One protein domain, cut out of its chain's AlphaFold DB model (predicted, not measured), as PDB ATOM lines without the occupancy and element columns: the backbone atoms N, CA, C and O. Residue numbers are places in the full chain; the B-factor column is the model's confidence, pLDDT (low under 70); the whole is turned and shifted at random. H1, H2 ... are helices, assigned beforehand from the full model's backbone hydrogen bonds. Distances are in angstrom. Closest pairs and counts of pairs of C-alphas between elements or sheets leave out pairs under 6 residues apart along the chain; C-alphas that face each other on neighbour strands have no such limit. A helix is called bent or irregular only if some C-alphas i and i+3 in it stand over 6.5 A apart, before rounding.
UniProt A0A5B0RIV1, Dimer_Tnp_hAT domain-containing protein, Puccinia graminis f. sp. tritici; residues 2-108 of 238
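This is residues 2 to 108 of the 238 residues of the protein "Dimer_Tnp_hAT domain-containing protein" of Puccinia graminis f. sp. tritici (UniProt A0A5B0RIV1). A long bent helix, H4, joins the two ends of an elongated, loose model: at one end its arm H4b, H5 and H6 fold back and forth as two helical hairpins, with H5 between H4b and H6, and at the other the short helices H1, H2 and H3 make an open loop that comes back to the arm H4a through H1. Residues 53 to 58, at the turn from H4b to H5, and residues 103 to 108, of which 103 to 107 belong to H6, stick out. The printed part has 107 residues, with six named helices, H1 to H6 in order, and no named strand; its class is all helix. The radius of gyration of the C-alphas is 18.1 A, and they span 55 by 35 by 24 A.

H1, residues 2 to 7, and H2, residues 9 to 18, meet only through their link. H2 and H3, residues 20 to 25, touch only at the corner, the closest C-alphas being those of Ile 16 and Ala 22, 5.1 A apart. H4, residues 29 to 53, was assigned as one helix by its hydrogen bonds but is bent, with C-alphas 41 and 44 7.0 A apart; its arms, H4a and H4b, stand at a steep tilt of 41 degrees. H1 touches H4a at a steep tilt of 52 degrees, opposite ways, closest at the C-alphas of Leu 2 and Thr 35, 6.9 A. H3 and H4a are apart. H4b and H5, residues 60 to 78, form a hairpin at a shallow tilt of 7 degrees, closest at the C-alphas of Ala 48 and Val 66, 6.2 A. H5 and H6, residues 85 to 107, form another at 28 degrees, closest at the C-alphas of Gln 78 and Ile 88, 4.8 A. H4b and H6 are apart. Every O i to N i+4 pair is within hydrogen-bond range in H1, H2, H4a and H4b, against 13 of 15 in H5, 17 of 19 in H6 and 0 of 2 in H3, where 2 of 3 O i to N i+3 pairs are.

H1 begins at C-alpha 2, (182.362, 138.119, 186.976). H4a, residues 29 to 41, is 18.8 A long and H4b, residues 44 to 53, 14.1 A. H5 is 27.7 A long. H6 is 34.0 A long and ends at C-alpha 107, (216.930, 140.781, 180.866).

The C-alphas of Glu 18 and Glu 107 are the two farthest apart, at 56.4 A. The printed part has no cut and no long link. The mean pLDDT of the printed part is 86.0, and residues 56 and 80 to 84 are under 70.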
ATOM      1  N   LEU A   2     183.288 137.633 188.021       88.50
ATOM      2  CA  LEU A   2     182.362 138.119 186.976       88.50
ATOM      3  C   LEU A   2     181.371 137.043 186.498       88.50
ATOM      4  O   LEU A   2     180.167 137.270 186.512       88.50
ATOM      5  N   GLN A   3     181.849 135.824 186.224       90.38
ATOM      6  CA  GLN A   3     180.982 134.686 185.887       90.38
ATOM      7  C   GLN A   3     179.913 134.416 186.958       90.38
ATOM      8  O   GLN A   3     178.755 134.157 186.643       90.38
ATOM      9  N   ARG A   4     180.289 134.511 188.240       90.44
ATOM     10  CA  ARG A   4     179.361 134.327 189.360       90.44
ATOM     11  C   ARG A   4     178.362 135.480 189.454       90.44
ATOM     12  O   ARG A   4     177.194 135.225 189.715       90.44
ATOM     13  N   ALA A   5     178.798 136.715 189.204       89.06
ATOM     14  CA  ALA A   5     177.917 137.880 189.155       89.06
ATOM     15  C   ALA A   5     176.856 137.734 188.050       89.06
ATOM     16  O   ALA A   5     175.678 137.957 188.307       89.06
ATOM     17  N   VAL A   6     177.246 137.260 186.861       88.62
ATOM     18  CA  VAL A   6     176.311 136.981 185.756       88.62
ATOM     19  C   VAL A   6     175.314 135.874 186.129       88.62
ATOM     20  O   VAL A   6     174.118 136.034 185.900       88.62
ATOM     21  N   GLN A   7     175.767 134.786 186.766       91.62
ATOM     22  CA  GLN A   7     174.873 133.720 187.255       91.62
ATOM     23  C   GLN A   7     173.857 134.226 188.288       91.62
ATOM     24  O   GLN A   7     172.705 133.803 188.291       91.62
ATOM     25  N   LEU A   8     174.285 135.132 189.168       92.19
ATOM     26  CA  LEU A   8     173.454 135.689 190.233       92.19
ATOM     27  C   LEU A   8     172.627 136.897 189.791       92.19
ATOM     28  O   LEU A   8     171.888 137.437 190.609       92.19
ATOM     29  N   LYS A   9     172.682 137.298 188.513       89.94
ATOM     30  CA  LYS A   9     171.984 138.479 187.987       89.94
ATOM     31  C   LYS A   9     170.520 138.540 188.425       89.94
ATOM     32  O   LYS A   9     170.082 139.574 188.915       89.94
ATOM     33  N   ARG A  10     169.786 137.424 188.317       89.06
ATOM     34  CA  ARG A  10     168.370 137.340 188.716       89.06
ATOM     35  C   ARG A  10     168.178 137.594 190.214       89.06
ATOM     36  O   ARG A  10     167.316 138.383 190.594       89.06
ATOM     37  N   SER A  11     169.000 136.967 191.050       90.69
ATOM     38  CA  SER A  11     168.974 137.145 192.506       90.69
ATOM     39  C   SER A  11     169.337 138.575 192.905       90.69
ATOM     40  O   SER A  11     168.644 139.167 193.723       90.69
ATOM     41  N   CYS A  12     170.359 139.166 192.281       87.56
ATOM     42  CA  CYS A  12     170.745 140.556 192.515       87.56
ATOM     43  C   CYS A  12     169.618 141.520 192.130       87.56
ATOM     44  O   CYS A  12     169.277 142.398 192.914       87.56
ATOM     45  N   THR A  13     168.981 141.330 190.967       88.38
ATOM     46  CA  THR A  13     167.847 142.176 190.566       88.38
ATOM     47  C   THR A  13     166.655 142.051 191.508       88.38
ATOM     48  O   THR A  13     165.983 143.047 191.753       88.38
ATOM     49  N   GLN A  14     166.396 140.859 192.055       89.12
ATOM     50  CA  GLN A  14     165.322 140.656 193.027       89.12
ATOM     51  C   GLN A  14     165.642 141.347 194.358       89.12
ATOM     52  O   GLN A  14     164.835 142.123 194.856       89.12
ATOM     53  N   TYR A  15     166.857 141.156 194.872       90.25
ATOM     54  CA  TYR A  15     167.319 141.785 196.109       90.25
ATOM     55  C   TYR A  15     167.281 143.320 196.045       90.25
ATOM     56  O   TYR A  15     166.899 143.976 197.010       90.25
ATOM     57  N   ILE A  16     167.638 143.896 194.892       90.25
ATOM     58  CA  ILE A  16     167.606 145.347 194.654       90.25
ATOM     59  C   ILE A  16     166.170 145.888 194.585       90.25
ATOM     60  O   ILE A  16     165.925 147.039 194.941       90.25
ATOM     61  N   ARG A  17     165.200 145.078 194.140       86.56
ATOM     62  CA  ARG A  17     163.780 145.466 194.171       86.56
ATOM     63  C   ARG A  17     163.246 145.535 195.598       86.56
ATOM     64  O   ARG A  17     162.449 146.420 195.886       86.56
ATOM     65  N   GLU A  18     163.690 144.617 196.452       89.75
ATOM     66  CA  GLU A  18     163.232 144.474 197.839       89.75
ATOM     67  C   GLU A  18     163.920 145.447 198.813       89.75
ATOM     68  O   GLU A  18     163.323 145.810 199.820       89.75
ATOM     69  N   ASN A  19     165.140 145.908 198.512       89.50
ATOM     70  CA  ASN A  19     165.916 146.793 199.385       89.50
ATOM     71  C   ASN A  19     166.181 148.152 198.726       89.50
ATOM     72  O   ASN A  19     166.933 148.239 197.751       89.50
ATOM     73  N   GLU A  20     165.629 149.233 199.286       84.75
ATOM     74  CA  GLU A  20     165.785 150.583 198.723       84.75
ATOM     75  C   GLU A  20     167.241 151.071 198.727       84.75
ATOM     76  O   GLU A  20     167.704 151.621 197.725       84.75
ATOM     77  N   ASP A  21     168.005 150.758 199.777       87.94
ATOM     78  CA  ASP A  21     169.428 151.113 199.895       87.94
ATOM     79  C   ASP A  21     170.306 150.486 198.799       87.94
ATOM     80  O   ASP A  21     171.388 150.992 198.481       87.94
ATOM     81  N   ALA A  22     169.848 149.379 198.204       85.75
ATOM     82  CA  ALA A  22     170.571 148.649 197.171       85.75
ATOM     83  C   ALA A  22     170.291 149.174 195.750       85.75
ATOM     84  O   ALA A  22     171.020 148.818 194.822       85.75
ATOM     85  N   ARG A  23     169.296 150.056 195.556       83.88
ATOM     86  CA  ARG A  23     168.931 150.605 194.232       83.88
ATOM     87  C   ARG A  23     170.066 151.363 193.548       83.88
ATOM     88  O   ARG A  23     170.188 151.286 192.329       83.88
ATOM     89  N   LYS A  24     170.951 152.003 194.321       88.19
ATOM     90  CA  LYS A  24     172.154 152.684 193.805       88.19
ATOM     91  C   LYS A  24     173.151 151.756 193.099       88.19
ATOM     92  O   LYS A  24     174.006 152.239 192.371       88.19
ATOM     93  N   PHE A  25     173.047 150.442 193.308       85.75
ATOM     94  CA  PHE A  25     173.905 149.429 192.684       85.75
ATOM     95  C   PHE A  25     173.207 148.676 191.540       85.75
ATOM     96  O   PHE A  25     173.664 147.611 191.121       85.75
ATOM     97  N   SER A  26     172.071 149.185 191.054       85.81
ATOM     98  CA  SER A  26     171.349 148.580 189.937       85.81
ATOM     99  C   SER A  26     172.133 148.723 188.638       85.81
ATOM    100  O   SER A  26     172.218 149.809 188.075       85.81
ATOM    101  N   LEU A  27     172.639 147.602 188.131       87.00
ATOM    102  CA  LEU A  27     173.320 147.548 186.844       87.00
ATOM    103  C   LEU A  27     172.320 147.559 185.682       87.00
ATOM    104  O   LEU A  27     171.367 146.770 185.639       87.00
ATOM    105  N   THR A  28     172.582 148.427 184.715       88.38
ATOM    106  CA  THR A  28     171.877 148.543 183.439       88.38
ATOM    107  C   THR A  28     172.148 147.345 182.528       88.38
ATOM    108  O   THR A  28     173.073 146.552 182.729       88.38
ATOM    109  N   LYS A  29     171.325 147.186 181.484       86.69
ATOM    110  CA  LYS A  29     171.508 146.115 180.492       86.69
ATOM    111  C   LYS A  29     172.873 146.213 179.798       86.69
ATOM    112  O   LYS A  29     173.493 145.177 179.564       86.69
ATOM    113  N   ASP A  30     173.342 147.429 179.543       85.69
ATOM    114  CA  ASP A  30     174.608 147.681 178.859       85.69
ATOM    115  C   ASP A  30     175.814 147.360 179.744       85.69
ATOM    116  O   ASP A  30     176.750 146.718 179.275       85.69
ATOM    117  N   GLU A  31     175.763 147.659 181.044       87.19
ATOM    118  CA  GLU A  31     176.814 147.263 181.997       87.19
ATOM    119  C   GLU A  31     176.910 145.735 182.158       87.19
ATOM    120  O   GLU A  31     178.000 145.161 182.272       87.19
ATOM    121  N   TRP A  32     175.773 145.033 182.104       88.62
ATOM    122  CA  TRP A  32     175.775 143.570 182.052       88.62
ATOM    123  C   TRP A  32     176.389 143.036 180.755       88.62
ATOM    124  O   TRP A  32     177.130 142.055 180.803       88.62
ATOM    125  N   ASN A  33     176.118 143.670 179.611       86.81
ATOM    126  CA  ASN A  33     176.745 143.304 178.341       86.81
ATOM    127  C   ASN A  33     178.255 143.575 178.374       86.81
ATOM    128  O   ASN A  33     179.046 142.721 177.979       86.81
ATOM    129  N   GLN A  34     178.676 144.705 178.941       85.44
ATOM    130  CA  GLN A  34     180.086 145.027 179.146       85.44
ATOM    131  C   GLN A  34     180.780 143.974 180.019       85.44
ATOM    132  O   GLN A  34     181.891 143.549 179.712       85.44
ATOM    133  N   THR A  35     180.109 143.486 181.066       87.31
ATOM    134  CA  THR A  35     180.623 142.401 181.916       87.31
ATOM    135  C   THR A  35     180.888 141.124 181.114       87.31
ATOM    136  O   THR A  35     181.919 140.479 181.310       87.31
ATOM    137  N   ILE A  36     179.990 140.766 180.191       86.38
ATOM    138  CA  ILE A  36     180.153 139.601 179.307       86.38
ATOM    139  C   ILE A  36     181.344 139.811 178.365       86.38
ATOM    140  O   ILE A  36     182.177 138.917 178.218       86.38
ATOM    141  N   ASN A  37     181.476 141.006 177.796       86.31
ATOM    142  CA  ASN A  37     182.577 141.353 176.898       86.31
ATOM    143  C   ASN A  37     183.938 141.276 177.616       86.31
ATOM    144  O   ASN A  37     184.901 140.713 177.094       86.31
ATOM    145  N   ILE A  38     184.013 141.754 178.863       88.69
ATOM    146  CA  ILE A  38     185.210 141.614 179.706       88.69
ATOM    147  C   ILE A  38     185.514 140.134 179.978       88.69
ATOM    148  O   ILE A  38     186.676 139.734 179.955       88.69
ATOM    149  N   MET A  39     184.500 139.298 180.220       88.94
ATOM    150  CA  MET A  39     184.720 137.862 180.412       88.94
ATOM    151  C   MET A  39     185.327 137.195 179.175       88.94
ATOM    152  O   MET A  39     186.243 136.393 179.335       88.94
ATOM    153  N   GLN A  40     184.866 137.549 177.973       87.12
ATOM    154  CA  GLN A  40     185.426 137.039 176.718       87.12
ATOM    155  C   GLN A  40     186.890 137.462 176.536       87.12
ATOM    156  O   GLN A  40     187.730 136.635 176.193       87.12
ATOM    157  N   LEU A  41     187.224 138.719 176.851       88.75
ATOM    158  CA  LEU A  41     188.607 139.210 176.816       88.75
ATOM    159  C   LEU A  41     189.527 138.455 177.794       88.75
ATOM    160  O   LEU A  41     190.698 138.212 177.501       88.75
ATOM    161  N   LEU A  42     189.014 138.110 178.979       91.50
ATOM    162  CA  LEU A  42     189.785 137.458 180.040       91.50
ATOM    163  C   LEU A  42     189.858 135.930 179.909       91.50
ATOM    164  O   LEU A  42     190.694 135.303 180.563       91.50
ATOM    165  N   GLU A  43     189.007 135.311 179.094       90.75
ATOM    166  CA  GLU A  43     188.949 133.856 178.947       90.75
ATOM    167  C   GLU A  43     190.292 133.251 178.493       90.75
ATOM    168  O   GLU A  43     190.786 132.352 179.185       90.75
ATOM    169  N   PRO A  44     190.974 133.760 177.445       91.75
ATOM    170  CA  PRO A  44     192.274 133.224 177.037       91.75
ATOM    171  C   PRO A  44     193.346 133.332 178.124       91.75
ATOM    172  O   PRO A  44     194.172 132.432 178.261       91.75
ATOM    173  N   LEU A  45     193.310 134.387 178.947       90.81
ATOM    174  CA  LEU A  45     194.219 134.551 180.088       90.81
ATOM    175  C   LEU A  45     193.965 133.484 181.164       90.81
ATOM    176  O   LEU A  45     194.908 132.929 181.733       90.81
ATOM    177  N   SER A  46     192.697 133.151 181.413       90.38
ATOM    178  CA  SER A  46     192.313 132.068 182.325       90.38
ATOM    179  C   SER A  46     192.759 130.695 181.808       90.38
ATOM    180  O   SER A  46     193.289 129.886 182.578       90.38
ATOM    181  N   LEU A  47     192.600 130.441 180.504       89.69
ATOM    182  CA  LEU A  47     193.047 129.202 179.857       89.69
ATOM    183  C   LEU A  47     194.572 129.066 179.896       89.69
ATOM    184  O   LEU A  47     195.083 128.023 180.304       89.69
ATOM    185  N   ALA A  48     195.297 130.136 179.564       89.94
ATOM    186  CA  ALA A  48     196.752 130.207 179.677       89.94
ATOM    187  C   ALA A  48     197.227 129.889 181.101       89.94
ATOM    188  O   ALA A  48     198.113 129.059 181.298       89.94
ATOM    189  N   THR A  49     196.578 130.486 182.103       88.38
ATOM    190  CA  THR A  49     196.866 130.232 183.520       88.38
ATOM    191  C   THR A  49     196.643 128.762 183.875       88.38
ATOM    192  O   THR A  49     197.510 128.123 184.468       88.38
ATOM    193  N   HIS A  50     195.515 128.176 183.463       86.25
ATOM    194  CA  HIS A  50     195.252 126.752 183.681       86.25
ATOM    195  C   HIS A  50     196.280 125.849 183.003       86.25
ATOM    196  O   HIS A  50     196.625 124.809 183.565       86.25
ATOM    197  N   MET A  51     196.769 126.226 181.824       84.94
ATOM    198  CA  MET A  51     197.750 125.437 181.089       84.94
ATOM    199  C   MET A  51     199.139 125.487 181.738       84.94
ATOM    200  O   MET A  51     199.796 124.452 181.819       84.94
ATOM    201  N   LEU A  52     199.561 126.647 182.253       83.88
ATOM    202  CA  LEU A  52     200.881 126.839 182.870       83.88
ATOM    203  C   LEU A  52     200.974 126.341 184.322       83.88
ATOM    204  O   LEU A  52     202.058 125.993 184.790       83.88
ATOM    205  N   ILE A  53     199.850 126.294 185.043       82.94
ATOM    206  CA  ILE A  53     199.801 125.835 186.442       82.94
ATOM    207  C   ILE A  53     199.782 124.299 186.559       82.94
ATOM    208  O   ILE A  53     200.010 123.750 187.640       82.94
ATOM    209  N   LYS A  54     199.495 123.565 185.481       77.50
ATOM    210  CA  LYS A  54     199.552 122.098 185.524       77.50
ATOM    211  C   LYS A  54     201.001 121.622 185.711       77.50
ATOM    212  O   LYS A  54     201.944 122.233 185.219       77.50
ATOM    213  N   SER A  55     201.145 120.521 186.448       71.25
ATOM    214  CA  SER A  55     202.433 119.930 186.846       71.25
ATOM    215  C   SER A  55     202.626 118.491 186.379       71.25
ATOM    216  O   SER A  55     203.574 117.841 186.799       71.25
ATOM    217  N   LEU A  56     201.696 117.968 185.576       69.31
ATOM    218  CA  LEU A  56     201.751 116.598 185.053       69.31
ATOM    219  C   LEU A  56     202.533 116.504 183.735       69.31
ATOM    220  O   LEU A  56     202.751 115.413 183.233       69.31
ATOM    221  N   TYR A  57     202.934 117.644 183.179       70.50
ATOM    222  CA  TYR A  57     203.718 117.759 181.958       70.50
ATOM    223  C   TYR A  57     204.600 119.019 182.046       70.50
ATOM    224  O   TYR A  57     204.289 119.915 182.845       70.50
ATOM    225  N   PRO A  58     205.698 119.116 181.271       73.56
ATOM    226  CA  PRO A  58     206.529 120.315 181.231       73.56
ATOM    227  C   PRO A  58     205.696 121.502 180.764       73.56
ATOM    228  O   PRO A  58     205.046 121.440 179.724       73.56
ATOM    229  N   SER A  59     205.680 122.575 181.547       80.12
ATOM    230  CA  SER A  59     204.904 123.770 181.210       80.12
ATOM    231  C   SER A  59     205.783 124.952 180.819       80.12
ATOM    232  O   SER A  59     205.299 125.864 180.150       80.12
ATOM    233  N   LEU A  60     207.076 124.939 181.169       81.31
ATOM    234  CA  LEU A  60     208.002 126.026 180.838       81.31
ATOM    235  C   LEU A  60     208.211 126.183 179.323       81.31
ATOM    236  O   LEU A  60     208.169 127.301 178.817       81.31
ATOM    237  N   ASN A  61     208.344 125.079 178.588       79.50
ATOM    238  CA  ASN A  61     208.422 125.065 177.119       79.50
ATOM    239  C   ASN A  61     207.176 125.682 176.456       79.50
ATOM    240  O   ASN A  61     207.257 126.224 175.358       79.50
ATOM    241  N   SER A  62     206.030 125.645 177.139       81.88
ATOM    242  CA  SER A  62     204.775 126.224 176.653       81.88
ATOM    243  C   SER A  62     204.632 127.716 176.975       81.88
ATOM    244  O   SER A  62     203.730 128.360 176.442       81.88
ATOM    245  N   ALA A  63     205.503 128.305 177.805       85.12
ATOM    246  CA  ALA A  63     205.369 129.691 178.258       85.12
ATOM    247  C   ALA A  63     205.436 130.713 177.111       85.12
ATOM    248  O   ALA A  63     204.591 131.607 177.028       85.12
ATOM    249  N   LEU A  64     206.398 130.564 176.196       86.69
ATOM    250  CA  LEU A  64     206.538 131.465 175.050       86.69
ATOM    251  C   LEU A  64     205.413 131.277 174.006       86.69
ATOM    252  O   LEU A  64     204.818 132.281 173.609       86.69
ATOM    253  N   PRO A  65     205.030 130.043 173.611       88.44
ATOM    254  CA  PRO A  65     203.837 129.820 172.791       88.44
ATOM    255  C   PRO A  65     202.559 130.423 173.389       88.44
ATOM    256  O   PRO A  65     201.796 131.084 172.684       88.44
ATOM    257  N   VAL A  66     202.342 130.262 174.700       88.81
ATOM    258  CA  VAL A  66     201.215 130.874 175.425       88.81
ATOM    259  C   VAL A  66     201.229 132.389 175.282       88.81
ATOM    260  O   VAL A  66     200.207 132.979 174.937       88.81
ATOM    261  N   TYR A  67     202.384 133.014 175.511       90.44
ATOM    262  CA  TYR A  67     202.558 134.451 175.326       90.44
ATOM    263  C   TYR A  67     202.171 134.888 173.903       90.44
ATOM    264  O   TYR A  67     201.363 135.805 173.742       90.44
ATOM    265  N   MET A  68     202.669 134.198 172.873       88.81
ATOM    266  CA  MET A  68     202.372 134.533 171.476       88.81
ATOM    267  C   MET A  68     200.872 134.448 171.169       88.81
ATOM    268  O   MET A  68     200.318 135.344 170.525       88.81
ATOM    269  N   VAL A  69     200.195 133.402 171.655       90.88
ATOM    270  CA  VAL A  69     198.744 133.224 171.484       90.88
ATOM    271  C   VAL A  69     197.961 134.335 172.189       90.88
ATOM    272  O   VAL A  69     197.048 134.908 171.589       90.88
ATOM    273  N   LEU A  70     198.336 134.692 173.422       91.88
ATOM    274  CA  LEU A  70     197.697 135.772 174.180       91.88
ATOM    275  C   LEU A  70     197.843 137.123 173.477       91.88
ATOM    276  O   LEU A  70     196.851 137.825 173.280       91.88
ATOM    277  N   VAL A  71     199.055 137.475 173.044       91.75
ATOM    278  CA  VAL A  71     199.306 138.738 172.336       91.75
ATOM    279  C   VAL A  71     198.551 138.780 171.008       91.75
ATOM    280  O   VAL A  71     197.963 139.808 170.675       91.75
ATOM    281  N   LYS A  72     198.501 137.669 170.259       90.62
ATOM    282  CA  LYS A  72     197.709 137.573 169.022       90.62
ATOM    283  C   LYS A  72     196.224 137.837 169.287       90.62
ATOM    284  O   LYS A  72     195.603 138.608 168.552       90.62
ATOM    285  N   HIS A  73     195.663 137.237 170.335       89.44
ATOM    286  CA  HIS A  73     194.273 137.459 170.722       89.44
ATOM    287  C   HIS A  73     194.016 138.925 171.109       89.44
ATOM    288  O   HIS A  73     193.135 139.566 170.540       89.44
ATOM    289  N   LEU A  74     194.833 139.503 171.993       90.12
ATOM    290  CA  LEU A  74     194.667 140.887 172.455       90.12
ATOM    291  C   LEU A  74     194.817 141.911 171.316       90.12
ATOM    292  O   LEU A  74     194.051 142.870 171.241       90.12
ATOM    293  N   LYS A  75     195.736 141.675 170.369       89.50
ATOM    294  CA  LYS A  75     195.871 142.502 169.155       89.50
ATOM    295  C   LYS A  75     194.660 142.394 168.228       89.50
ATOM    296  O   LYS A  75     194.342 143.349 167.528       89.50
ATOM    297  N   THR A  76     193.982 141.247 168.207       86.44
ATOM    298  CA  THR A  76     192.731 141.068 167.449       86.44
ATOM    299  C   THR A  76     191.622 141.938 168.045       86.44
ATOM    300  O   THR A  76     190.908 142.607 167.302       86.44
ATOM    301  N   VAL A  77     191.540 142.011 169.378       84.69
ATOM    302  CA  VAL A  77     190.602 142.896 170.090       84.69
ATOM    303  C   VAL A  77     190.930 144.375 169.848       84.69
ATOM    304  O   VAL A  77     190.029 145.155 169.553       84.69
ATOM    305  N   GLN A  78     192.210 144.767 169.880       82.19
ATOM    306  CA  GLN A  78     192.630 146.149 169.586       82.19
ATOM    307  C   GLN A  78     192.229 146.632 168.190       82.19
ATOM    308  O   GLN A  78     191.921 147.806 168.017       82.19
ATOM    309  N   LYS A  79     192.235 145.742 167.191       81.94
ATOM    310  CA  LYS A  79     191.877 146.080 165.805       81.94
ATOM    311  C   LYS A  79     190.378 146.327 165.599       81.94
ATOM    312  O   LYS A  79     189.973 146.576 164.471       81.94
ATOM    313  N   GLY A  80     189.563 146.264 166.656       68.31
ATOM    314  CA  GLY A  80     188.143 146.597 166.579       68.31
ATOM    315  C   GLY A  80     187.317 145.570 165.809       68.31
ATOM    316  O   GLY A  80     186.263 145.906 165.290       68.31
ATOM    317  N   LEU A  81     187.762 144.309 165.754       60.31
ATOM    318  CA  LEU A  81     186.984 143.204 165.164       60.31
ATOM    319  C   LEU A  81     185.739 142.825 165.998       60.31
ATOM    320  O   LEU A  81     185.051 141.862 165.678       60.31
ATOM    321  N   TYR A  82     185.457 143.590 167.054       59.41
ATOM    322  CA  TYR A  82     184.287 143.504 167.918       59.41
ATOM    323  C   TYR A  82     183.707 144.916 168.098       59.41
ATOM    324  O   TYR A  82     184.480 145.872 168.191       59.41
ATOM    325  N   ASP A  83     182.380 145.044 168.235       60.41
ATOM    326  CA  ASP A  83     181.638 146.293 168.536       60.41
ATOM    327  C   ASP A  83     181.905 146.818 169.968       60.41
ATOM    328  O   ASP A  83     181.003 147.109 170.753       60.41
ATOM    329  N   GLN A  84     183.170 146.843 170.381       68.62
ATOM    330  CA  GLN A  84     183.592 146.949 171.774       68.62
ATOM    331  C   GLN A  84     184.768 147.924 171.902       68.62
ATOM    332  O   GLN A  84     185.808 147.598 172.473       68.62
ATOM    333  N   SER A  85     184.602 149.150 171.393       72.88
ATOM    334  CA  SER A  85     185.605 150.231 171.473       72.88
ATOM    335  C   SER A  85     186.145 150.457 172.895       72.88
ATOM    336  O   SER A  85     187.318 150.777 173.084       72.88
ATOM    337  N   GLN A  86     185.316 150.193 173.907       79.81
ATOM    338  CA  GLN A  86     185.671 150.266 175.325       79.81
ATOM    339  C   GLN A  86     186.758 149.263 175.756       79.81
ATOM    340  O   GLN A  86     187.422 149.495 176.763       79.81
ATOM    341  N   LEU A  87     186.965 148.162 175.022       84.44
ATOM    342  CA  LEU A  87     187.972 147.143 175.344       84.44
ATOM    343  C   LEU A  87     189.349 147.407 174.727       84.44
ATOM    344  O   LEU A  87     190.316 146.755 175.121       84.44
ATOM    345  N   ILE A  88     189.470 148.378 173.818       86.50
ATOM    346  CA  ILE A  88     190.746 148.705 173.165       86.50
ATOM    347  C   ILE A  88     191.776 149.165 174.204       86.50
ATOM    348  O   ILE A  88     192.896 148.657 174.235       86.50
ATOM    349  N   SER A  89     191.394 150.090 175.092       88.75
ATOM    350  CA  SER A  89     192.283 150.590 176.151       88.75
ATOM    351  C   SER A  89     192.701 149.480 177.136       88.75
ATOM    352  O   SER A  89     193.907 149.288 177.315       88.75
ATOM    353  N   PRO A  90     191.775 148.676 177.701       89.81
ATOM    354  CA  PRO A  90     192.129 147.506 178.504       89.81
ATOM    355  C   PRO A  90     193.068 146.521 177.795       89.81
ATOM    356  O   PRO A  90     194.058 146.099 178.387       89.81
ATOM    357  N   ALA A  91     192.805 146.171 176.532       90.38
ATOM    358  CA  ALA A  91     193.641 145.228 175.790       90.38
ATOM    359  C   ALA A  91     195.079 145.745 175.619       90.38
ATOM    360  O   ALA A  91     196.031 144.987 175.808       90.38
ATOM    361  N   THR A  92     195.246 147.042 175.339       91.00
ATOM    362  CA  THR A  92     196.561 147.698 175.253       91.00
ATOM    363  C   THR A  92     197.332 147.613 176.562       91.00
ATOM    364  O   THR A  92     198.487 147.194 176.559       91.00
ATOM    365  N   GLN A  93     196.684 147.932 177.684       92.69
ATOM    366  CA  GLN A  93     197.320 147.868 179.001       92.69
ATOM    367  C   GLN A  93     197.738 146.437 179.368       92.69
ATOM    368  O   GLN A  93     198.793 146.227 179.969       92.69
ATOM    369  N   ILE A  94     196.935 145.434 178.992       92.94
ATOM    370  CA  ILE A  94     197.283 144.025 179.205       92.94
ATOM    371  C   ILE A  94     198.523 143.654 178.381       92.94
ATOM    372  O   ILE A  94     199.442 143.052 178.933       92.94
ATOM    373  N   ILE A  95     198.578 144.024 177.096       93.44
ATOM    374  CA  ILE A  95     199.739 143.748 176.231       93.44
ATOM    375  C   ILE A  95     201.001 144.384 176.810       93.44
ATOM    376  O   ILE A  95     201.992 143.685 177.002       93.44
ATOM    377  N   GLU A  96     200.953 145.673 177.143       95.25
ATOM    378  CA  GLU A  96     202.101 146.404 177.687       95.25
ATOM    379  C   GLU A  96     202.643 145.739 178.957       95.25
ATOM    380  O   GLU A  96     203.851 145.547 179.119       95.25
ATOM    381  N   LYS A  97     201.741 145.303 179.841       94.38
ATOM    382  CA  LYS A  97     202.115 144.630 181.083       94.38
ATOM    383  C   LYS A  97     202.739 143.255 180.840       94.38
ATOM    384  O   LYS A  97     203.747 142.931 181.467       94.38
ATOM    385  N   ILE A  98     202.163 142.450 179.945       91.75
ATOM    386  CA  ILE A  98     202.694 141.121 179.606       91.75
ATOM    387  C   ILE A  98     204.061 141.250 178.916       91.75
ATOM    388  O   ILE A  98     204.997 140.541 179.288       91.75
ATOM    389  N   ASP A  99     204.211 142.189 177.980       92.56
ATOM    390  CA  ASP A  99     205.485 142.479 177.315       92.56
ATOM    391  C   ASP A  99     206.545 142.934 178.318       92.56
ATOM    392  O   ASP A  99     207.688 142.478 178.270       92.56
ATOM    393  N   GLY A 100     206.165 143.787 179.272       92.12
ATOM    394  CA  GLY A 100     207.044 144.216 180.354       92.12
ATOM    395  C   GLY A 100     207.543 143.048 181.210       92.12
ATOM    396  O   GLY A 100     208.719 143.015 181.576       92.12
ATOM    397  N   TYR A 101     206.689 142.063 181.507       89.31
ATOM    398  CA  TYR A 101     207.113 140.857 182.224       89.31
ATOM    399  C   TYR A 101     208.062 139.988 181.402       89.31
ATOM    400  O   TYR A 101     209.060 139.517 181.946       89.31
ATOM    401  N   LEU A 102     207.786 139.805 180.108       88.50
ATOM    402  CA  LEU A 102     208.654 139.025 179.230       88.50
ATOM    403  C   LEU A 102     210.038 139.672 179.096       88.50
ATOM    404  O   LEU A 102     211.042 138.989 179.270       88.50
ATOM    405  N   ARG A 103     210.105 140.991 178.871       89.00
ATOM    406  CA  ARG A 103     211.376 141.735 178.799       89.00
ATOM    407  C   ARG A 103     212.195 141.565 180.070       89.00
ATOM    408  O   ARG A 103     213.331 141.117 179.999       89.00
ATOM    409  N   LYS A 104     211.585 141.790 181.238       88.44
ATOM    410  CA  LYS A 104     212.251 141.586 182.534       88.44
ATOM    411  C   LYS A 104     212.738 140.152 182.731       88.44
ATOM    412  O   LYS A 104     213.759 139.944 183.374       88.44
ATOM    413  N   ALA A 105     212.006 139.157 182.230       85.19
ATOM    414  CA  ALA A 105     212.420 137.760 182.313       85.19
ATOM    415  C   ALA A 105     213.630 137.455 181.413       85.19
ATOM    416  O   ALA A 105     214.486 136.679 181.821       85.19
ATOM    417  N   LEU A 106     213.712 138.084 180.236       83.94
ATOM    418  CA  LEU A 106     214.831 137.944 179.296       83.94
ATOM    419  C   LEU A 106     216.067 138.759 179.708       83.94
ATOM    420  O   LEU A 106     217.189 138.343 179.447       83.94
ATOM    421  N   GLU A 107     215.866 139.907 180.355       85.19
ATOM    422  CA  GLU A 107     216.930 140.781 180.866       85.19
ATOM    423  C   GLU A 107     217.571 140.251 182.150       85.19
ATOM    424  O   GLU A 107     218.678 140.664 182.502       85.19
ATOM    425  N   LYS A 108     216.903 139.332 182.864       80.06
ATOM    426  CA  LYS A 108     217.528 138.638 183.989       80.06
ATOM    427  C   LYS A 108     218.757 137.900 183.456       80.06
ATOM    428  O   LYS A 108     218.587 137.017 182.616       80.06
TER     429      LYS A 108